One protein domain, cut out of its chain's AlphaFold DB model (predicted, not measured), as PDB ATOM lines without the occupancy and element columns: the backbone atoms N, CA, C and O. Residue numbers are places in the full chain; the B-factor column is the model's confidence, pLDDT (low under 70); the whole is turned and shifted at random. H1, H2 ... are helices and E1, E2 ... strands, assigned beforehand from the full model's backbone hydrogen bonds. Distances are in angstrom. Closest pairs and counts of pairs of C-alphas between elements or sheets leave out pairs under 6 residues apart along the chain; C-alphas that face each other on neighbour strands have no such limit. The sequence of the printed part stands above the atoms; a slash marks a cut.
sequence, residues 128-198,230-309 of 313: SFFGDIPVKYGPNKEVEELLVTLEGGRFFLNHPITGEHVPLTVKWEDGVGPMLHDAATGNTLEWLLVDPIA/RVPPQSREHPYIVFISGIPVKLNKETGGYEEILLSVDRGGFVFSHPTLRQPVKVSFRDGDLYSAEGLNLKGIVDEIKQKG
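AT A GLANCE: This is residues 128 to 198 and 230 to 309 of the 313 residues of an uncharacterized protein of Eimeria praecox (UniProt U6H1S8). Two similar halves of the printed part, each a three-stranded sheet running on into a four-stranded one, are interlocked: E8 to E10 close the opening of the curled sheet E4 to E7, while E1 to E3 and E11 to E14 lie face to face, strands crossed. The short helices H1 and H2 sit far from each other at the outside. The printed part has 151 residues with two named helices and 14 named strands, in the order E1 to E7, H1, E8 to E14, H2; the class is mostly strand, with strands holding 69 of the 86 residues in named elements. Each sheet is an antiparallel meander, each strand the neighbour of the one before: E4 E5 E6 E7, E11 E12 E13 E14, E1 E2 E3 and E8 E9 E10. The whole is compact and rounded, with a radius of gyration of the C-alphas of 15.3 A and spans of 46 by 40 by 29 A.

IN THESE COORDINATES: Begin at C-alpha 148, (46.330, -30.504, -38.258), where E4, residues 148 to 151, starts; E5, 154 to 158, E6, 165 to 173, 23.8 A long, and E7, 177 to 182, 16.3 A, follow. Before them find E1, 128 to 130, E2, 133 to 137, and E3, 143 to 146; after them comes H1, 189 to 194. Past the cut look for E8, 241 to 244, E9, 247 to 251, E10, 258 to 261, E11, 263 to 266, E12, 269 to 273, E13, 280 to 286, 19.0 A, and E14, 289 to 292. H2, 298 to 308, 15.5 A, ends at C-alpha 308, (56.484, -34.396, -65.205).

HOW THE PARTS SIT: In the strongly twisted sheet E4 E5 E6 E7, look at the hairpin E6 and E7, where N 171 and O 179 are 2.9 A apart. Near edge strand E7, the closest C-alphas to E8 are those of Pro 178 and Ile 244, 5.1 A; at edge strand E4, Leu 150 and Glu 260 of E10 are the closest, 6.5 A between C-alphas. H1 stands up from this sheet, at a height of 9.4 A, and only grazes E1 E2 E3. The sheets E11 E12 E13 E14 and E1 E2 E3 form a sandwich, two sheets face to face, their strands at 59 degrees; the closest C-alphas of E3 and E11 are those of Glu 145 and Val 265, 5.8 A. In the hairpin E13 and E14, N 284 and O 291 are 2.8 A apart. H2 stands up over E13 and E14, at a height of 11.6 A, and only grazes E8 E9 E10. In H1 and H2 every O i to N i+4 pair is within hydrogen-bond range.

THE WHOLE: The C-alphas farthest apart, those of Ala 198 and Lys 308, are 46.5 A from each other. Residues 199 to 229 are not printed; C-alphas 198 and 230 stand 26.9 A apart across the cut. Of the links printed whole, none is long. The mean pLDDT of the printed part is 89.6; look for values under 70 at residues 196 to 198 and 230 to 236.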
ATOM      1  N   SER A 128      49.338 -19.826 -34.604       90.38
ATOM      2  CA  SER A 128      48.622 -18.935 -35.533       90.38
ATOM      3  C   SER A 128      48.470 -19.623 -36.894       90.38
ATOM      4  O   SER A 128      48.767 -20.811 -37.045       90.38
ATOM      5  N   PHE A 129      48.033 -18.881 -37.909       88.69
ATOM      6  CA  PHE A 129      47.988 -19.349 -39.292       88.69
ATOM      7  C   PHE A 129      49.204 -18.875 -40.082       88.69
ATOM      8  O   PHE A 129      49.472 -17.681 -40.205       88.69
ATOM      9  N   PHE A 130      49.886 -19.816 -40.719       85.88
ATOM     10  CA  PHE A 130      51.036 -19.567 -41.569       85.88
ATOM     11  C   PHE A 130      50.697 -19.873 -43.029       85.88
ATOM     12  O   PHE A 130      50.768 -21.018 -43.464       85.88
ATOM     13  N   GLY A 131      50.289 -18.856 -43.795       81.31
ATOM     14  CA  GLY A 131      49.810 -19.071 -45.171       81.31
ATOM     15  C   GLY A 131      48.589 -19.996 -45.217       81.31
ATOM     16  O   GLY A 131      48.565 -20.949 -45.986       81.31
ATOM     17  N   ASP A 132      47.624 -19.739 -44.328       85.81
ATOM     18  CA  ASP A 132      46.377 -20.505 -44.134       85.81
ATOM     19  C   ASP A 132      46.556 -21.891 -43.489       85.81
ATOM     20  O   ASP A 132      45.578 -22.564 -43.186       85.81
ATOM     21  N   ILE A 133      47.792 -22.277 -43.169       92.25
ATOM     22  CA  ILE A 133      48.095 -23.525 -42.467       92.25
ATOM     23  C   ILE A 133      48.164 -23.255 -40.956       92.25
ATOM     24  O   ILE A 133      48.993 -22.446 -40.533       92.25
ATOM     25  N   PRO A 134      47.345 -23.912 -40.119       94.06
ATOM     26  CA  PRO A 134      47.381 -23.729 -38.671       94.06
ATOM     27  C   PRO A 134      48.640 -24.374 -38.080       94.06
ATOM     28  O   PRO A 134      48.897 -25.571 -38.263       94.06
ATOM     29  N   VAL A 135      49.436 -23.586 -37.361       94.75
ATOM     30  CA  VAL A 135      50.715 -24.022 -36.796       94.75
ATOM     31  C   VAL A 135      50.911 -23.578 -35.360       94.75
ATOM     32  O   VAL A 135      50.373 -22.562 -34.926       94.75
ATOM     33  N   LYS A 136      51.747 -24.330 -34.646       94.44
ATOM     34  CA  LYS A 136      52.288 -23.974 -33.337       94.44
ATOM     35  C   LYS A 136      53.676 -23.355 -33.492       94.44
ATOM     36  O   LYS A 136      54.498 -23.863 -34.258       94.44
ATOM     37  N   TYR A 137      53.951 -22.300 -32.737       92.88
ATOM     38  CA  TYR A 137      55.267 -21.678 -32.636       92.88
ATOM     39  C   TYR A 137      55.953 -22.055 -31.327       92.88
ATOM     40  O   TYR A 137      55.349 -22.023 -30.254       92.88
ATOM     41  N   GLY A 138      57.247 -22.342 -31.424       91.19
ATOM     42  CA  GLY A 138      58.111 -22.512 -30.266       91.19
ATOM     43  C   GLY A 138      58.487 -21.172 -29.611       91.19
ATOM     44  O   GLY A 138      58.176 -20.095 -30.130       91.19
ATOM     45  N   PRO A 139      59.254 -21.199 -28.505       89.00
ATOM     46  CA  PRO A 139      59.659 -19.994 -27.768       89.00
ATOM     47  C   PRO A 139      60.484 -19.004 -28.606       89.00
ATOM     48  O   PRO A 139      60.481 -17.805 -28.339       89.00
ATOM     49  N   ASN A 140      61.158 -19.488 -29.652       88.94
ATOM     50  CA  ASN A 140      61.958 -18.669 -30.565       88.94
ATOM     51  C   ASN A 140      61.142 -18.081 -31.733       88.94
ATOM     52  O   ASN A 140      61.734 -17.536 -32.662       88.94
ATOM     53  N   LYS A 141      59.805 -18.212 -31.720       86.50
ATOM     54  CA  LYS A 141      58.902 -17.877 -32.841       86.50
ATOM     55  C   LYS A 141      59.162 -18.684 -34.125       86.50
ATOM     56  O   LYS A 141      58.696 -18.314 -35.200       86.50
ATOM     57  N   GLU A 142      59.896 -19.789 -34.025       91.12
ATOM     58  CA  GLU A 142      60.042 -20.758 -35.112       91.12
ATOM     59  C   GLU A 142      58.827 -21.682 -35.144       91.12
ATOM     60  O   GLU A 142      58.251 -21.990 -34.098       91.12
ATOM     61  N   VAL A 143      58.433 -22.122 -36.338       92.00
ATOM     62  CA  VAL A 143      57.334 -23.080 -36.485       92.00
ATOM     63  C   VAL A 143      57.792 -24.422 -35.927       92.00
ATOM     64  O   VAL A 143      58.803 -24.963 -36.369       92.00
ATOM     65  N   GLU A 144      57.060 -24.950 -34.955       94.31
ATOM     66  CA  GLU A 144      57.401 -26.195 -34.266       94.31
ATOM     67  C   GLU A 144      56.556 -27.363 -34.776       94.31
ATOM     68  O   GLU A 144      57.076 -28.453 -35.005       94.31
ATOM     69  N   GLU A 145      55.263 -27.126 -35.008       95.31
ATOM     70  CA  GLU A 145      54.302 -28.190 -35.297       95.31
ATOM     71  C   GLU A 145      53.187 -27.707 -36.232       95.31
ATOM     72  O   GLU A 145      52.756 -26.553 -36.166       95.31
ATOM     73  N   LEU A 146      52.688 -28.609 -37.082       96.31
ATOM     74  CA  LEU A 146      51.389 -28.446 -37.734       96.31
ATOM     75  C   LEU A 146      50.294 -28.845 -36.751       96.31
ATOM     76  O   LEU A 146      50.339 -29.940 -36.204       96.31
ATOM     77  N   LEU A 147      49.280 -28.002 -36.577       96.69
ATOM     78  CA  LEU A 147      48.182 -28.334 -35.667       96.69
ATOM     79  C   LEU A 147      47.211 -29.355 -36.265       96.69
ATOM     80  O   LEU A 147      46.452 -29.968 -35.527       96.69
ATOM     81  N   VAL A 148      47.214 -29.544 -37.586       97.62
ATOM     82  CA  VAL A 148      46.330 -30.504 -38.258       97.62
ATOM     83  C   VAL A 148      47.083 -31.787 -38.582       97.62
ATOM     84  O   VAL A 148      48.109 -31.760 -39.263       97.62
ATOM     85  N   THR A 149      46.523 -32.918 -38.159       97.69
ATOM     86  CA  THR A 149      47.013 -34.263 -38.470       97.69
ATOM     87  C   THR A 149      45.991 -35.043 -39.300       97.69
ATOM     88  O   THR A 149      44.821 -34.668 -39.412       97.69
ATOM     89  N   LEU A 150      46.449 -36.130 -39.928       97.38
ATOM     90  CA  LEU A 150      45.603 -37.071 -40.658       97.38
ATOM     91  C   LEU A 150      45.841 -38.482 -40.122       97.38
ATOM     92  O   LEU A 150      46.928 -39.036 -40.277       97.38
ATOM     93  N   GLU A 151      44.811 -39.077 -39.533       96.81
ATOM     94  CA  GLU A 151      44.868 -40.402 -38.918       96.81
ATOM     95  C   GLU A 151      43.713 -41.260 -39.445       96.81
ATOM     96  O   GLU A 151      42.547 -40.866 -39.404       96.81
ATOM     97  N   GLY A 152      44.023 -42.431 -40.011       95.19
ATOM     98  CA  GLY A 152      42.999 -43.330 -40.564       95.19
ATOM     99  C   GLY A 152      42.120 -42.694 -41.654       95.19
ATOM    100  O   GLY A 152      40.949 -43.052 -41.780       95.19
ATOM    101  N   GLY A 153      42.659 -41.730 -42.409       94.56
ATOM    102  CA  GLY A 153      41.930 -40.992 -43.446       94.56
ATOM    103  C   GLY A 153      40.976 -39.912 -42.920       94.56
ATOM    104  O   GLY A 153      40.145 -39.421 -43.682       94.56
ATOM    105  N   ARG A 154      41.079 -39.539 -41.639       96.56
ATOM    106  CA  ARG A 154      40.302 -38.462 -41.009       96.56
ATOM    107  C   ARG A 154      41.228 -37.376 -40.485       96.56
ATOM    108  O   ARG A 154      42.330 -37.673 -40.028       96.56
ATOM    109  N   PHE A 155      40.777 -36.131 -40.579       97.50
ATOM    110  CA  PHE A 155      41.527 -34.978 -40.101       97.50
ATOM    111  C   PHE A 155      41.236 -34.718 -38.632       97.50
ATOM    112  O   PHE A 155      40.102 -34.883 -38.181       97.50
ATOM    113  N   PHE A 156      42.255 -34.257 -37.923       97.81
ATOM    114  CA  PHE A 156      42.145 -33.850 -36.533       97.81
ATOM    115  C   PHE A 156      42.923 -32.561 -36.306       97.81
ATOM    116  O   PHE A 156      43.940 -32.328 -36.959       97.81
ATOM    117  N   LEU A 157      42.434 -31.727 -35.394       97.00
ATOM    118  CA  LEU A 157      43.151 -30.578 -34.861       97.00
ATOM    119  C   LEU A 157      43.708 -30.952 -33.486       97.00
ATOM    120  O   LEU A 157      42.943 -31.224 -32.561       97.00
ATOM    121  N   ASN A 158      45.028 -30.905 -33.339       95.88
ATOM    122  CA  ASN A 158      45.704 -30.886 -32.049       95.88
ATOM    123  C   ASN A 158      45.496 -29.500 -31.438       95.88
ATOM    124  O   ASN A 158      46.230 -28.561 -31.745       95.88
ATOM    125  N   HIS A 159      44.460 -29.339 -30.619       92.50
ATOM    126  CA  HIS A 159      44.082 -28.027 -30.126       92.50
ATOM    127  C   HIS A 159      45.164 -27.466 -29.182       92.50
ATOM    128  O   HIS A 159      45.403 -28.037 -28.116       92.50
ATOM    129  N   PRO A 160      45.796 -26.316 -29.490       88.88
ATOM    130  CA  PRO A 160      46.979 -25.860 -28.758       88.88
ATOM    131  C   PRO A 160      46.676 -25.378 -27.330       88.88
ATOM    132  O   PRO A 160      47.554 -25.440 -26.474       88.88
ATOM    133  N   ILE A 161      45.448 -24.910 -27.068       87.06
ATOM    134  CA  ILE A 161      45.005 -24.461 -25.733       87.06
ATOM    135  C   ILE A 161      44.495 -25.626 -24.870       87.06
ATOM    136  O   ILE A 161      44.980 -25.823 -23.761       87.06
ATOM    137  N   THR A 162      43.503 -26.385 -25.351       88.56
ATOM    138  CA  THR A 162      42.864 -27.462 -24.574       88.56
ATOM    139  C   THR A 162      43.666 -28.766 -24.566       88.56
ATOM    140  O   THR A 162      43.473 -29.588 -23.675       88.56
ATOM    141  N   GLY A 163      44.571 -28.969 -25.531       90.06
ATOM    142  CA  GLY A 163      45.284 -30.234 -25.736       90.06
ATOM    143  C   GLY A 163      44.403 -31.353 -26.299       90.06
ATOM    144  O   GLY A 163      44.848 -32.496 -26.391       90.06
ATOM    145  N   GLU A 164      43.153 -31.046 -26.650       92.19
ATOM    146  CA  GLU A 164      42.211 -32.015 -27.198       92.19
ATOM    147  C   GLU A 164      42.503 -32.320 -28.668       92.19
ATOM    148  O   GLU A 164      43.008 -31.487 -29.420       92.19
ATOM    149  N   HIS A 165      42.143 -33.533 -29.076       94.62
ATOM    150  CA  HIS A 165      42.252 -34.005 -30.451       94.62
ATOM    151  C   HIS A 165      40.878 -33.871 -31.112       94.62
ATOM    152  O   HIS A 165      40.013 -34.741 -30.983       94.62
ATOM    153  N   VAL A 166      40.635 -32.712 -31.724       95.38
ATOM    154  CA  VAL A 166      39.308 -32.325 -32.219       95.38
ATOM    155  C   VAL A 166      39.100 -32.915 -33.615       95.38
ATOM    156  O   VAL A 166      39.876 -32.602 -34.521       95.38
ATOM    157  N   PRO A 167      38.078 -33.762 -33.836       96.88
ATOM    158  CA  PRO A 167      37.810 -34.328 -35.151       96.88
ATOM    159  C   PRO A 167      37.352 -33.243 -36.126       96.88
ATOM    160  O   PRO A 167      36.470 -32.444 -35.817       96.88
ATOM    161  N   LEU A 168      37.908 -33.256 -37.334       96.56
ATOM    162  CA  LEU A 168      37.582 -32.297 -38.383       96.56
ATOM    163  C   LEU A 168      36.846 -32.966 -39.549       96.56
ATOM    164  O   LEU A 168      37.087 -34.123 -39.901       96.56
ATOM    165  N   THR A 169      35.975 -32.199 -40.192       95.31
ATOM    166  CA  THR A 169      35.293 -32.542 -41.443       95.31
ATOM    167  C   THR A 169      35.711 -31.585 -42.548       95.31
ATOM    168  O   THR A 169      36.071 -30.437 -42.296       95.31
ATOM    169  N   VAL A 170      35.675 -32.063 -43.790       94.94
ATOM    170  CA  VAL A 170      35.960 -31.241 -44.968       94.94
ATOM    171  C   VAL A 170      34.631 -30.771 -45.547       94.94
ATOM    172  O   VAL A 170      33.833 -31.598 -45.985       94.94
ATOM    173  N   LYS A 171      34.402 -29.457 -45.580       92.75
ATOM    174  CA  LYS A 171      33.240 -28.848 -46.240       92.75
ATOM    175  C   LYS A 171      33.679 -28.062 -47.465       92.75
ATOM    176  O   LYS A 171      34.772 -27.509 -47.496       92.75
ATOM    177  N   TRP A 172      32.830 -28.043 -48.485       88.94
ATOM    178  CA  TRP A 172      33.060 -27.265 -49.699       88.94
ATOM    179  C   TRP A 172      32.379 -25.913 -49.573       88.94
ATOM    180  O   TRP A 172      31.155 -25.854 -49.569       88.94
ATOM    181  N   GLU A 173      33.175 -24.854 -49.525       87.38
ATOM    182  CA  GLU A 173      32.684 -23.482 -49.522       87.38
ATOM    183  C   GLU A 173      32.743 -22.886 -50.928       87.38
ATOM    184  O   GLU A 173      33.756 -22.985 -51.635       87.38
ATOM    185  N   ASP A 174      31.645 -22.264 -51.351       83.88
ATOM    186  CA  ASP A 174      31.542 -21.667 -52.679       83.88
ATOM    187  C   ASP A 174      32.531 -20.492 -52.815       83.88
ATOM    188  O   ASP A 174      32.590 -19.586 -51.988       83.88
ATOM    189  N   GLY A 175      33.358 -20.523 -53.865       86.38
ATOM    190  CA  GLY A 175      34.408 -19.523 -54.110       86.38
ATOM    191  C   GLY A 175      35.702 -19.712 -53.303       86.38
ATOM    192  O   GLY A 175      36.724 -19.141 -53.679       86.38
ATOM    193  N   VAL A 176      35.699 -20.551 -52.261       86.69
ATOM    194  CA  VAL A 176      36.881 -20.816 -51.416       86.69
ATOM    195  C   VAL A 176      37.466 -22.202 -51.686       86.69
ATOM    196  O   VAL A 176      38.679 -22.336 -51.840       86.69
ATOM    197  N   GLY A 177      36.625 -23.228 -51.825       89.19
ATOM    198  CA  GLY A 177      37.043 -24.620 -52.004       89.19
ATOM    199  C   GLY A 177      36.906 -25.454 -50.723       89.19
ATOM    200  O   GLY A 177      36.072 -25.139 -49.876       89.19
ATOM    201  N   PRO A 178      37.655 -26.564 -50.589       91.56
ATOM    202  CA  PRO A 178      37.527 -27.458 -49.446       91.56
ATOM    203  C   PRO A 178      38.219 -26.873 -48.208       91.56
ATOM    204  O   PRO A 178      39.420 -26.589 -48.219       91.56
ATOM    205  N   MET A 179      37.452 -26.749 -47.132       93.38
ATOM    206  CA  MET A 179      37.840 -26.137 -45.866       93.38
ATOM    207  C   MET A 179      37.606 -27.105 -44.704       93.38
ATOM    208  O   MET A 179      36.612 -27.839 -44.670       93.38
ATOM    209  N   LEU A 180      38.527 -27.111 -43.745       94.88
ATOM    210  CA  LEU A 180      38.418 -27.891 -42.517       94.88
ATOM    211  C   LEU A 180      37.509 -27.187 -41.508       94.88
ATOM    212  O   LEU A 180      37.654 -25.997 -41.240       94.88
ATOM    213  N   HIS A 181      36.600 -27.963 -40.934       94.19
ATOM    214  CA  HIS A 181      35.644 -27.530 -39.926       94.19
ATOM    215  C   HIS A 181      35.623 -28.520 -38.771       94.19
ATOM    216  O   HIS A 181      35.797 -29.716 -38.996       94.19
ATOM    217  N   ASP A 182      35.329 -28.063 -37.559       93.69
ATOM    218  CA  ASP A 182      35.002 -28.959 -36.451       93.69
ATOM    219  C   ASP A 182      33.823 -29.863 -36.835       93.69
ATOM    220  O   ASP A 182      32.765 -29.395 -37.262       93.69
ATOM    221  N   ALA A 183      34.005 -31.174 -36.688       91.88
ATOM    222  CA  ALA A 183      32.969 -32.161 -36.953       91.88
ATOM    223  C   ALA A 183      31.755 -32.017 -36.019       91.88
ATOM    224  O   ALA A 183      30.645 -32.382 -36.407       91.88
ATOM    225  N   ALA A 184      31.956 -31.527 -34.791       88.62
ATOM    226  CA  ALA A 184      30.906 -31.414 -33.785       88.62
ATOM    227  C   ALA A 184      30.070 -30.141 -33.964       88.62
ATOM    228  O   ALA A 184      28.843 -30.216 -34.066       88.62
ATOM    229  N   THR A 185      30.723 -28.979 -34.005       87.88
ATOM    230  CA  THR A 185      30.045 -27.674 -34.075       87.88
ATOM    231  C   THR A 185      29.823 -27.181 -35.500       87.88
ATOM    232  O   THR A 185      28.893 -26.417 -35.750       87.88
ATOM    233  N   GLY A 186      30.642 -27.633 -36.451       88.75
ATOM    234  CA  GLY A 186      30.670 -27.095 -37.803       88.75
ATOM    235  C   GLY A 186      31.396 -25.758 -37.925       88.75
ATOM    236  O   GLY A 186      31.299 -25.181 -39.002       88.75
ATOM    237  N   ASN A 187      32.089 -25.295 -36.877       89.44
ATOM    238  CA  ASN A 187      32.892 -24.070 -36.879       89.44
ATOM    239  C   ASN A 187      34.148 -24.224 -37.753       89.44
ATOM    240  O   ASN A 187      34.694 -25.324 -37.865       89.44
ATOM    241  N   THR A 188      34.638 -23.131 -38.340       90.19
ATOM    242  CA  THR A 188      35.903 -23.134 -39.096       90.19
ATOM    243  C   THR A 188      37.113 -23.302 -38.172       90.19
ATOM    244  O   THR A 188      37.044 -23.033 -36.970       90.19
ATOM    245  N   LEU A 189      38.254 -23.724 -38.728       89.81
ATOM    246  CA  LEU A 189      39.509 -23.799 -37.971       89.81
ATOM    247  C   LEU A 189      39.927 -22.449 -37.380       89.81
ATOM    248  O   LEU A 189      40.460 -22.409 -36.273       89.81
ATOM    249  N   GLU A 190      39.708 -21.356 -38.109       86.50
ATOM    250  CA  GLU A 190      40.006 -20.003 -37.644       86.50
ATOM    251  C   GLU A 190      39.231 -19.692 -36.372       86.50
ATOM    252  O   GLU A 190      39.813 -19.207 -35.404       86.50
ATOM    253  N   TRP A 191      37.943 -20.032 -36.352       85.50
ATOM    254  CA  TRP A 191      37.103 -19.815 -35.185       85.50
ATOM    255  C   TRP A 191      37.551 -20.662 -33.994       85.50
ATOM    256  O   TRP A 191      37.708 -20.132 -32.898       85.50
ATOM    257  N   LEU A 192      37.836 -21.952 -34.214       85.75
ATOM    258  CA  LEU A 192      38.302 -22.857 -33.154       85.75
ATOM    259  C   LEU A 192      39.579 -22.364 -32.471       85.75
ATOM    260  O   LEU A 192      39.742 -22.559 -31.271       85.75
ATOM    261  N   LEU A 193      40.491 -21.742 -33.219       85.81
ATOM    262  CA  LEU A 193      41.748 -21.246 -32.661       85.81
ATOM    263  C   LEU A 193      41.605 -19.888 -31.960       85.81
ATOM    264  O   LEU A 193      42.397 -19.597 -31.067       85.81
ATOM    265  N   VAL A 194      40.617 -19.071 -32.338       81.25
ATOM    266  CA  VAL A 194      40.380 -17.746 -31.738       81.25
ATOM    267  C   VAL A 194      39.511 -17.848 -30.484       81.25
ATOM    268  O   VAL A 194      39.851 -17.256 -29.461       81.25
ATOM    269  N   ASP A 195      38.415 -18.607 -30.543       74.94
ATOM    270  CA  ASP A 195      37.497 -18.799 -29.420       74.94
ATOM    271  C   ASP A 195      36.970 -20.247 -29.384       74.94
ATOM    272  O   ASP A 195      35.922 -20.560 -29.960       74.94
ATOM    273  N   PRO A 196      37.684 -21.162 -28.703       61.03
ATOM    274  CA  PRO A 196      37.343 -22.583 -28.709       61.03
ATOM    275  C   PRO A 196      36.060 -22.926 -27.952       61.03
ATOM    276  O   PRO A 196      35.570 -24.049 -28.062       61.03
ATOM    277  N   ILE A 197      35.536 -21.997 -27.146       64.44
ATOM    278  CA  ILE A 197      34.358 -22.227 -26.300       64.44
ATOM    279  C   ILE A 197      33.127 -21.535 -26.896       64.44
ATOM    280  O   ILE A 197      32.005 -22.009 -26.696       64.44
ATOM    281  N   ALA A 198      33.301 -20.452 -27.656       60.47
ATOM    282  CA  ALA A 198      32.185 -19.819 -28.336       60.47
ATOM    283  C   ALA A 198      31.679 -20.665 -29.509       60.47
ATOM    284  O   ALA A 198      32.416 -21.086 -30.402       60.47
ATOM    285  N   ARG A 230      29.527 -33.463 -50.161       57.19
ATOM    286  CA  ARG A 230      30.006 -33.270 -51.527       57.19
ATOM    287  C   ARG A 230      31.299 -34.063 -51.640       57.19
ATOM    288  O   ARG A 230      32.321 -33.679 -51.073       57.19
ATOM    289  N   VAL A 231      31.234 -35.178 -52.367       59.22
ATOM    290  CA  VAL A 231      32.406 -35.990 -52.700       59.22
ATOM    291  C   VAL A 231      33.455 -35.049 -53.298       59.22
ATOM    292  O   VAL A 231      33.119 -34.314 -54.236       59.22
ATOM    293  N   PRO A 232      34.694 -35.023 -52.772       57.75
ATOM    294  CA  PRO A 232      35.719 -34.139 -53.295       57.75
ATOM    295  C   PRO A 232      35.854 -34.364 -54.811       57.75
ATOM    296  O   PRO A 232      35.788 -35.509 -55.272       57.75
ATOM    297  N   PRO A 233      36.017 -33.293 -55.610       57.75
ATOM    298  CA  PRO A 233      36.267 -33.417 -57.026       57.75
ATOM    299  C   PRO A 233      37.490 -34.306 -57.169       57.75
ATOM    300  O   PRO A 233      38.568 -34.010 -56.652       57.75
ATOM    301  N   GLN A 234      37.293 -35.442 -57.830       56.81
ATOM    302  CA  GLN A 234      38.369 -36.377 -58.089       56.81
ATOM    303  C   GLN A 234      39.469 -35.600 -58.814       56.81
ATOM    304  O   GLN A 234      39.240 -35.111 -59.923       56.81
ATOM    305  N   SER A 235      40.650 -35.453 -58.202       57.91
ATOM    306  CA  SER A 235      41.837 -35.022 -58.939       57.91
ATOM    307  C   SER A 235      42.064 -36.080 -60.007       57.91
ATOM    308  O   SER A 235      42.585 -37.147 -59.717       57.91
ATOM    309  N   ARG A 236      41.594 -35.849 -61.233       62.97
ATOM    310  CA  ARG A 236      41.657 -36.868 -62.294       62.97
ATOM    311  C   ARG A 236      43.088 -37.127 -62.760       62.97
ATOM    312  O   ARG A 236      43.346 -38.131 -63.416       62.97
ATOM    313  N   GLU A 237      44.005 -36.232 -62.409       74.31
ATOM    314  CA  GLU A 237      45.379 -36.218 -62.888       74.31
ATOM    315  C   GLU A 237      46.351 -36.550 -61.757       74.31
ATOM    316  O   GLU A 237      46.226 -36.053 -60.634       74.31
ATOM    317  N   HIS A 238      47.321 -37.409 -62.070       73.44
ATOM    318  CA  HIS A 238      48.413 -37.767 -61.174       73.44
ATOM    319  C   HIS A 238      49.409 -36.596 -61.033       73.44
ATOM    320  O   HIS A 238      49.768 -36.000 -62.049       73.44
ATOM    321  N   PRO A 239      49.960 -36.336 -59.829       78.44
ATOM    322  CA  PRO A 239      49.611 -36.948 -58.547       78.44
ATOM    323  C   PRO A 239      48.243 -36.475 -58.034       78.44
ATOM    324  O   PRO A 239      47.883 -35.306 -58.174       78.44
ATOM    325  N   TYR A 240      47.506 -37.396 -57.407       87.06
ATOM    326  CA  TYR A 240      46.182 -37.165 -56.831       87.06
ATOM    327  C   TYR A 240      46.298 -36.296 -55.568       87.06
ATOM    328  O   TYR A 240      46.278 -36.812 -54.457       87.06
ATOM    329  N   ILE A 241      46.505 -34.988 -55.733       92.38
ATOM    330  CA  ILE A 241      46.673 -34.027 -54.633       92.38
ATOM    331  C   ILE A 241      45.537 -33.012 -54.650       92.38
ATOM    332  O   ILE A 241      45.235 -32.428 -55.694       92.38
ATOM    333  N   VAL A 242      44.973 -32.760 -53.472       92.69
ATOM    334  CA  VAL A 242      44.040 -31.664 -53.196       92.69
ATOM    335  C   VAL A 242      44.633 -30.748 -52.124       92.69
ATOM    336  O   VAL A 242      45.401 -31.198 -51.279       92.69
ATOM    337  N   PHE A 243      44.305 -29.460 -52.171       93.69
ATOM    338  CA  PHE A 243      44.638 -28.511 -51.109       93.69
ATOM    339  C   PHE A 243      43.396 -28.292 -50.259       93.69
ATOM    340  O   PHE A 243      42.385 -27.872 -50.812       93.69
ATOM    341  N   ILE A 244      43.469 -28.578 -48.960       93.88
ATOM    342  CA  ILE A 244      42.366 -28.405 -48.005       93.88
ATOM    343  C   ILE A 244      42.831 -27.403 -46.956       93.88
ATOM    344  O   ILE A 244      43.827 -27.665 -46.286       93.88
ATOM    345  N   SER A 245      42.172 -26.244 -46.855       91.56
ATOM    346  CA  SER A 245      42.642 -25.131 -46.008       91.56
ATOM    347  C   SER A 245      44.142 -24.828 -46.207       91.56
ATOM    348  O   SER A 245      44.915 -24.764 -45.261       91.56
ATOM    349  N   GLY A 246      44.597 -24.768 -47.465       91.38
ATOM    350  CA  GLY A 246      46.011 -24.536 -47.809       91.38
ATOM    351  C   GLY A 246      46.959 -25.730 -47.604       91.38
ATOM    352  O   GLY A 246      48.080 -25.712 -48.114       91.38
ATOM    353  N   ILE A 247      46.521 -26.808 -46.948       95.75
ATOM    354  CA  ILE A 247      47.335 -27.998 -46.670       95.75
ATOM    355  C   ILE A 247      47.312 -28.947 -47.883       95.75
ATOM    356  O   ILE A 247      46.230 -29.370 -48.300       95.75
ATOM    357  N   PRO A 248      48.469 -29.330 -48.463       96.19
ATOM    358  CA  PRO A 248      48.515 -30.299 -49.553       96.19
ATOM    359  C   PRO A 248      48.294 -31.725 -49.031       96.19
ATOM    360  O   PRO A 248      49.079 -32.238 -48.232       96.19
ATOM    361  N   VAL A 249      47.255 -32.391 -49.531       96.56
ATOM    362  CA  VAL A 249      46.849 -33.741 -49.122       96.56
ATOM    363  C   VAL A 249      46.882 -34.685 -50.317       96.56
ATOM    364  O   VAL A 249      46.278 -34.419 -51.359       96.56
ATOM    365  N   LYS A 250      47.568 -35.816 -50.155       95.38
ATOM    366  CA  LYS A 250      47.563 -36.931 -51.099       95.38
ATOM    367  C   LYS A 250      46.282 -37.745 -50.938       95.38
ATOM    368  O   LYS A 250      45.911 -38.128 -49.830       95.38
ATOM    369  N   LEU A 251      45.641 -38.041 -52.059       93.38
ATOM    370  CA  LEU A 251      44.483 -38.914 -52.157       93.38
ATOM    371  C   LEU A 251      44.909 -40.310 -52.610       93.38
ATOM    372  O   LEU A 251      45.761 -40.470 -53.489       93.38
ATOM    373  N   ASN A 252      44.245 -41.316 -52.058       91.31
ATOM    374  CA  ASN A 252      44.337 -42.683 -52.527       91.31
ATOM    375  C   ASN A 252      43.741 -42.774 -53.941       91.31
ATOM    376  O   ASN A 252      42.604 -42.364 -54.181       91.31
ATOM    377  N   LYS A 253      44.502 -43.338 -54.881       87.62
ATOM    378  CA  LYS A 253      44.098 -43.466 -56.289       87.62
ATOM    379  C   LYS A 253      42.841 -44.323 -56.489       87.62
ATOM    380  O   LYS A 253      42.073 -44.059 -57.410       87.62
ATOM    381  N   GLU A 254      42.681 -45.374 -55.694       89.00
ATOM    382  CA  GLU A 254      41.624 -46.376 -55.857       89.00
ATOM    383  C   GLU A 254      40.337 -45.955 -55.154       89.00
ATOM    384  O   GLU A 254      39.256 -46.057 -55.729       89.00
ATOM    385  N   THR A 255      40.449 -45.460 -53.920       89.69
ATOM    386  CA  THR A 255      39.287 -45.124 -53.086       89.69
ATOM    387  C   THR A 255      38.898 -43.651 -53.153       89.69
ATOM    388  O   THR A 255      37.772 -43.306 -52.805       89.69
ATOM    389  N   GLY A 256      39.817 -42.768 -53.559       87.88
ATOM    390  CA  GLY A 256      39.652 -41.316 -53.460       87.88
ATOM    391  C   GLY A 256      39.745 -40.768 -52.031       87.88
ATOM    392  O   GLY A 256      39.594 -39.564 -51.842       87.88
ATOM    393  N   GLY A 257      39.987 -41.623 -51.030       91.12
ATOM    394  CA  GLY A 257      40.121 -41.218 -49.631       91.12
ATOM    395  C   GLY A 257      41.422 -40.463 -49.353       91.12
ATOM    396  O   GLY A 257      42.395 -40.590 -50.095       91.12
ATOM    397  N   TYR A 258      41.453 -39.697 -48.264       94.31
ATOM    398  CA  TYR A 258      42.652 -38.988 -47.815       94.31
ATOM    399  C   TYR A 258      43.699 -39.987 -47.310       94.31
ATOM    400  O   TYR A 258      43.415 -40.803 -46.434       94.31
ATOM    401  N   GLU A 259      44.899 -39.943 -47.881       95.38
ATOM    402  CA  GLU A 259      45.988 -40.869 -47.557       95.38
ATOM    403  C   GLU A 259      47.018 -40.210 -46.640       95.38
ATOM    404  O   GLU A 259      47.415 -40.804 -45.642       95.38
ATOM    405  N   GLU A 260      47.455 -38.986 -46.966       96.75
ATOM    406  CA  GLU A 260      48.580 -38.352 -46.271       96.75
ATOM    407  C   GLU A 260      48.625 -36.831 -46.443       96.75
ATOM    408  O   GLU A 260      48.394 -36.316 -47.537       96.75
ATOM    409  N   ILE A 261      49.005 -36.114 -45.381       97.69
ATOM    410  CA  ILE A 261      49.393 -34.701 -45.455       97.69
ATOM    411  C   ILE A 261      50.843 -34.618 -45.943       97.69
ATOM    412  O   ILE A 261      51.755 -35.148 -45.317       97.69
ATOM    413  N   LEU A 262      51.066 -33.934 -47.063       97.62
ATOM    414  CA  LEU A 262      52.378 -33.835 -47.712       97.62
ATOM    415  C   LEU A 262      53.243 -32.696 -47.169       97.62
ATOM    416  O   LEU A 262      54.307 -32.426 -47.715       97.62
ATOM    417  N   LEU A 263      52.789 -32.007 -46.130       97.62
ATOM    418  CA  LEU A 263      53.523 -30.938 -45.478       97.62
ATOM    419  C   LEU A 263      53.868 -31.368 -44.054       97.62
ATOM    420  O   LEU A 263      53.025 -31.904 -43.346       97.62
ATOM    421  N   SER A 264      55.097 -31.120 -43.625       96.94
ATOM    422  CA  SER A 264      55.529 -31.322 -42.245       96.94
ATOM    423  C   SER A 264      56.437 -30.181 -41.802       96.94
ATOM    424  O   SER A 264      56.866 -29.355 -42.613       96.94
ATOM    425  N   VAL A 265      56.715 -30.125 -40.503       96.00
ATOM    426  CA  VAL A 265      57.662 -29.181 -39.912       96.00
ATOM    427  C   VAL A 265      58.905 -29.954 -39.480       96.00
ATOM    428  O   VAL A 265      58.805 -30.970 -38.798       96.00
ATOM    429  N   ASP A 266      60.078 -29.492 -39.906       94.38
ATOM    430  CA  ASP A 266      61.380 -30.028 -39.511       94.38
ATOM    431  C   ASP A 266      62.334 -28.867 -39.210       94.38
ATOM    432  O   ASP A 266      62.537 -27.977 -40.041       94.38
ATOM    433  N   ARG A 267      62.934 -28.880 -38.013       91.38
ATOM    434  CA  ARG A 267      63.928 -27.890 -37.545       91.38
ATOM    435  C   ARG A 267      63.517 -26.429 -37.793       91.38
ATOM    436  O   ARG A 267      64.289 -25.666 -38.375       91.38
ATOM    437  N   GLY A 268      62.304 -26.053 -37.392       88.81
ATOM    438  CA  GLY A 268      61.828 -24.669 -37.498       88.81
ATOM    439  C   GLY A 268      61.310 -24.263 -38.883       88.81
ATOM    440  O   GLY A 268      60.914 -23.114 -39.076       88.81
ATOM    441  N   GLY A 269      61.333 -25.169 -39.868       91.00
ATOM    442  CA  GLY A 269      60.934 -24.893 -41.247       91.00
ATOM    443  C   GLY A 269      59.965 -25.926 -41.806       91.00
ATOM    444  O   GLY A 269      59.819 -27.024 -41.281       91.00
ATOM    445  N   PHE A 270      59.318 -25.577 -42.913       96.06
ATOM    446  CA  PHE A 270      58.389 -26.472 -43.588       96.06
ATOM    447  C   PHE A 270      59.107 -27.362 -44.599       96.06
ATOM    448  O   PHE A 270      59.984 -26.928 -45.359       96.06
ATOM    449  N   VAL A 271      58.681 -28.616 -44.648       97.44
ATOM    450  CA  VAL A 271      59.139 -29.611 -45.606       97.44
ATOM    451  C   VAL A 271      57.928 -30.150 -46.346       97.44
ATOM    452  O   VAL A 271      57.013 -30.715 -45.756       97.44
ATOM    453  N   PHE A 272      57.924 -29.967 -47.659       97.38
ATOM    454  CA  PHE A 272      56.974 -30.606 -48.550       97.38
ATOM    455  C   PHE A 272      57.530 -31.962 -48.995       97.38
ATOM    456  O   PHE A 272      58.610 -32.037 -49.580       97.38
ATOM    457  N   SER A 273      56.804 -33.041 -48.740       97.38
ATOM    458  CA  SER A 273      57.166 -34.394 -49.154       97.38
ATOM    459  C   SER A 273      56.630 -34.678 -50.551       97.38
ATOM    460  O   SER A 273      55.421 -34.680 -50.781       97.38
ATOM    461  N   HIS A 274      57.519 -34.973 -51.503       94.69
ATOM    462  CA  HIS A 274      57.099 -35.331 -52.854       94.69
ATOM    463  C   HIS A 274      56.170 -36.570 -52.818       94.69
ATOM    464  O   HIS A 274      56.578 -37.619 -52.313       94.69
ATOM    465  N   PRO A 275      54.966 -36.523 -53.424       92.56
ATOM    466  CA  PRO A 275      53.922 -37.549 -53.280       92.56
ATOM    467  C   PRO A 275      54.342 -38.951 -53.743       92.56
ATOM    468  O   PRO A 275      53.940 -39.947 -53.148       92.56
ATOM    469  N   THR A 276      55.129 -39.031 -54.822       90.06
ATOM    470  CA  THR A 276      55.605 -40.302 -55.394       90.06
ATOM    471  C   THR A 276      57.002 -40.682 -54.906       90.06
ATOM    472  O   THR A 276      57.203 -41.783 -54.412       90.06
ATOM    473  N   LEU A 277      57.970 -39.767 -55.024       90.81
ATOM    474  CA  LEU A 277      59.378 -40.033 -54.720       90.81
ATOM    475  C   LEU A 277      59.717 -39.988 -53.224       90.81
ATOM    476  O   LEU A 277      60.827 -40.354 -52.857       90.81
ATOM    477  N   ARG A 278      58.808 -39.494 -52.370       92.56
ATOM    478  CA  ARG A 278      59.052 -39.253 -50.933       92.56
ATOM    479  C   ARG A 278      60.264 -38.360 -50.650       92.56
ATOM    480  O   ARG A 278      60.795 -38.351 -49.544       92.56
ATOM    481  N   GLN A 279      60.699 -37.596 -51.648       94.44
ATOM    482  CA  GLN A 279      61.817 -36.683 -51.514       94.44
ATOM    483  C   GLN A 279      61.368 -35.433 -50.743       94.44
ATOM    484  O   GLN A 279      60.394 -34.797 -51.161       94.44
ATOM    485  N   PRO A 280      62.057 -35.057 -49.654       96.44
ATOM    486  CA  PRO A 280      61.750 -33.837 -48.928       96.44
ATOM    487  C   PRO A 280      62.206 -32.610 -49.724       96.44
ATOM    488  O   PRO A 280      63.350 -32.524 -50.175       96.44
ATOM    489  N   VAL A 281      61.315 -31.634 -49.858       96.56
ATOM    490  CA  VAL A 281      61.553 -30.337 -50.488       96.56
ATOM    491  C   VAL A 281      61.365 -29.266 -49.427       96.56
ATOM    492  O   VAL A 281      60.261 -29.045 -48.935       96.56
ATOM    493  N   LYS A 282      62.450 -28.584 -49.060       96.56
ATOM    494  CA  LYS A 282      62.367 -27.461 -48.123       96.56
ATOM    495  C   LYS A 282      61.588 -26.319 -48.762       96.56
ATOM    496  O   LYS A 282      61.920 -25.890 -49.870       96.56
ATOM    497  N   VAL A 283      60.601 -25.811 -48.035       96.00
ATOM    498  CA  VAL A 283      59.823 -24.640 -48.432       96.00
ATOM    499  C   VAL A 283      59.928 -23.560 -47.359       96.00
ATOM    500  O   VAL A 283      60.049 -23.829 -46.168       96.00
ATOM    501  N   SER A 284      59.969 -22.313 -47.807       92.75
ATOM    502  CA  SER A 284      60.200 -21.125 -46.989       92.75
ATOM    503  C   SER A 284      59.119 -20.096 -47.258       92.75
ATOM    504  O   SER A 284      58.638 -19.974 -48.382       92.75
ATOM    505  N   PHE A 285      58.754 -19.336 -46.239       88.94
ATOM    506  CA  PHE A 285      57.698 -18.346 -46.361       88.94
ATOM    507  C   PHE A 285      58.169 -17.070 -47.014       88.94
ATOM    508  O   PHE A 285      59.193 -16.504 -46.625       88.94
ATOM    509  N   ARG A 286      57.404 -16.611 -47.998       89.06
ATOM    510  CA  ARG A 286      57.614 -15.330 -48.669       89.06
ATOM    511  C   ARG A 286      56.243 -14.771 -49.020       89.06
ATOM    512  O   ARG A 286      55.389 -15.508 -49.485       89.06
ATOM    513  N   ASP A 287      56.006 -13.488 -48.771       85.94
ATOM    514  CA  ASP A 287      54.799 -12.778 -49.228       85.94
ATOM    515  C   ASP A 287      53.435 -13.432 -48.880       85.94
ATOM    516  O   ASP A 287      52.433 -13.219 -49.576       85.94
ATOM    517  N   GLY A 288      53.361 -14.199 -47.785       82.06
ATOM    518  CA  GLY A 288      52.122 -14.859 -47.361       82.06
ATOM    519  C   GLY A 288      51.931 -16.297 -47.854       82.06
ATOM    520  O   GLY A 288      50.850 -16.829 -47.641       82.06
ATOM    521  N   ASP A 289      52.916 -16.906 -48.520       89.50
ATOM    522  CA  ASP A 289      52.816 -18.257 -49.099       89.50
ATOM    523  C   ASP A 289      54.148 -19.028 -48.927       89.50
ATOM    524  O   ASP A 289      55.190 -18.457 -48.579       89.50
ATOM    525  N   LEU A 290      54.115 -20.344 -49.130       92.56
ATOM    526  CA  LEU A 290      55.246 -21.260 -48.996       92.56
ATOM    527  C   LEU A 290      55.905 -21.517 -50.351       92.56
ATOM    528  O   LEU A 290      55.288 -22.062 -51.264       92.56
ATOM    529  N   TYR A 291      57.192 -21.182 -50.450       95.50
ATOM    530  CA  TYR A 291      57.989 -21.258 -51.672       95.50
ATOM    531  C   TYR A 291      59.178 -22.208 -51.552       95.50
ATOM    532  O   TYR A 291      59.927 -22.163 -50.573       95.50
ATOM    533  N   SER A 292      59.420 -23.003 -52.593       96.06
ATOM    534  CA  SER A 292      60.659 -23.760 -52.767       96.06
ATOM    535  C   SER A 292      61.870 -22.836 -52.939       96.06
ATOM    536  O   SER A 292      61.752 -21.633 -53.203       96.06
ATOM    537  N   ALA A 293      63.070 -23.415 -52.856       94.50
ATOM    538  CA  ALA A 293      64.315 -22.715 -53.179       94.50
ATOM    539  C   ALA A 293      64.340 -22.163 -54.620       94.50
ATOM    540  O   ALA A 293      64.998 -21.158 -54.881       94.50
ATOM    541  N   GLU A 294      63.585 -22.782 -55.529       95.56
ATOM    542  CA  GLU A 294      63.461 -22.403 -56.942       95.56
ATOM    543  C   GLU A 294      62.431 -21.281 -57.170       95.56
ATOM    544  O   GLU A 294      62.249 -20.816 -58.293       95.56
ATOM    545  N   GLY A 295      61.768 -20.806 -56.108       95.38
ATOM    546  CA  GLY A 295      60.786 -19.723 -56.183       95.38
ATOM    547  C   GLY A 295      59.400 -20.165 -56.652       95.38
ATOM    548  O   GLY A 295      58.581 -19.315 -57.004       95.38
ATOM    549  N   LEU A 296      59.114 -21.468 -56.638       95.69
ATOM    550  CA  LEU A 296      57.783 -22.014 -56.899       95.69
ATOM    551  C   LEU A 296      57.005 -22.104 -55.591       95.69
ATOM    552  O   LEU A 296      57.536 -22.618 -54.611       95.69
ATOM    553  N   ASN A 297      55.757 -21.635 -55.563       94.69
ATOM    554  CA  ASN A 297      54.899 -21.887 -54.406       94.69
ATOM    555  C   ASN A 297      54.428 -23.350 -54.364       94.69
ATOM    556  O   ASN A 297      54.588 -24.069 -55.351       94.69
ATOM    557  N   LEU A 298      53.825 -23.801 -53.258       93.00
ATOM    558  CA  LEU A 298      53.369 -25.196 -53.108       93.00
ATOM    559  C   LEU A 298      52.515 -25.680 -54.286       93.00
ATOM    560  O   LEU A 298      52.723 -26.782 -54.794       93.00
ATOM    561  N   LYS A 299      51.590 -24.843 -54.762       92.25
ATOM    562  CA  LYS A 299      50.771 -25.160 -55.935       92.25
ATOM    563  C   LYS A 299      51.621 -25.313 -57.197       92.25
ATOM    564  O   LYS A 299      51.452 -26.289 -57.916       92.25
ATOM    565  N   GLY A 300      52.571 -24.407 -57.427       94.31
ATOM    566  CA  GLY A 300      53.522 -24.490 -58.534       94.31
ATOM    567  C   GLY A 300      54.393 -25.747 -58.491       94.31
ATOM    568  O   GLY A 300      54.594 -26.367 -59.531       94.31
ATOM    569  N   ILE A 301      54.841 -26.170 -57.302       94.50
ATOM    570  CA  ILE A 301      55.565 -27.440 -57.117       94.50
ATOM    571  C   ILE A 301      54.671 -28.612 -57.543       94.50
ATOM    572  O   ILE A 301      55.091 -29.466 -58.320       94.50
ATOM    573  N   VAL A 302      53.420 -28.649 -57.071       93.00
ATOM    574  CA  VAL A 302      52.462 -29.708 -57.431       93.00
ATOM    575  C   VAL A 302      52.165 -29.710 -58.933       93.00
ATOM    576  O   VAL A 302      52.148 -30.778 -59.543       93.00
ATOM    577  N   ASP A 303      51.970 -28.542 -59.542       92.31
ATOM    578  CA  ASP A 303      51.709 -28.406 -60.976       92.31
ATOM    579  C   ASP A 303      52.910 -28.861 -61.822       92.31
ATOM    580  O   ASP A 303      52.731 -29.505 -62.854       92.31
ATOM    581  N   GLU A 304      54.140 -28.598 -61.377       92.56
ATOM    582  CA  GLU A 304      55.344 -29.107 -62.035       92.56
ATOM    583  C   GLU A 304      55.444 -30.636 -61.940       92.56
ATOM    584  O   GLU A 304      55.760 -31.306 -62.927       92.56
ATOM    585  N   ILE A 305      55.122 -31.214 -60.778       91.31
ATOM    586  CA  ILE A 305      55.087 -32.673 -60.603       91.31
ATOM    587  C   ILE A 305      54.025 -33.293 -61.521       91.31
ATOM    588  O   ILE A 305      54.285 -34.321 -62.147       91.31
ATOM    589  N   LYS A 306      52.855 -32.653 -61.666       89.25
ATOM    590  CA  LYS A 306      51.816 -33.072 -62.624       89.25
ATOM    591  C   LYS A 306      52.333 -33.054 -64.062       89.25
ATOM    592  O   LYS A 306      52.133 -34.020 -64.791       89.25
ATOM    593  N   GLN A 307      53.047 -32.000 -64.459       90.12
ATOM    594  CA  GLN A 307      53.620 -31.881 -65.806       90.12
ATOM    595  C   GLN A 307      54.695 -32.932 -66.099       90.12
ATOM    596  O   GLN A 307      54.791 -33.408 -67.229       90.12
ATOM    597  N   LYS A 308      55.488 -33.318 -65.092       88.75
ATOM    598  CA  LYS A 308      56.484 -34.396 -65.205       88.75
ATOM    599  C   LYS A 308      55.847 -35.787 -65.328       88.75
ATOM    600  O   LYS A 308      56.502 -36.709 -65.804       88.75
ATOM    601  N   GLY A 309      54.575 -35.925 -64.955       83.38
ATOM    602  CA  GLY A 309      53.828 -37.174 -65.031       83.38
ATOM    603  C   GLY A 309      54.246 -38.191 -63.968       83.38
ATOM    604  O   GLY A 309      54.937 -37.885 -62.996       83.38
TER     605      GLY A 309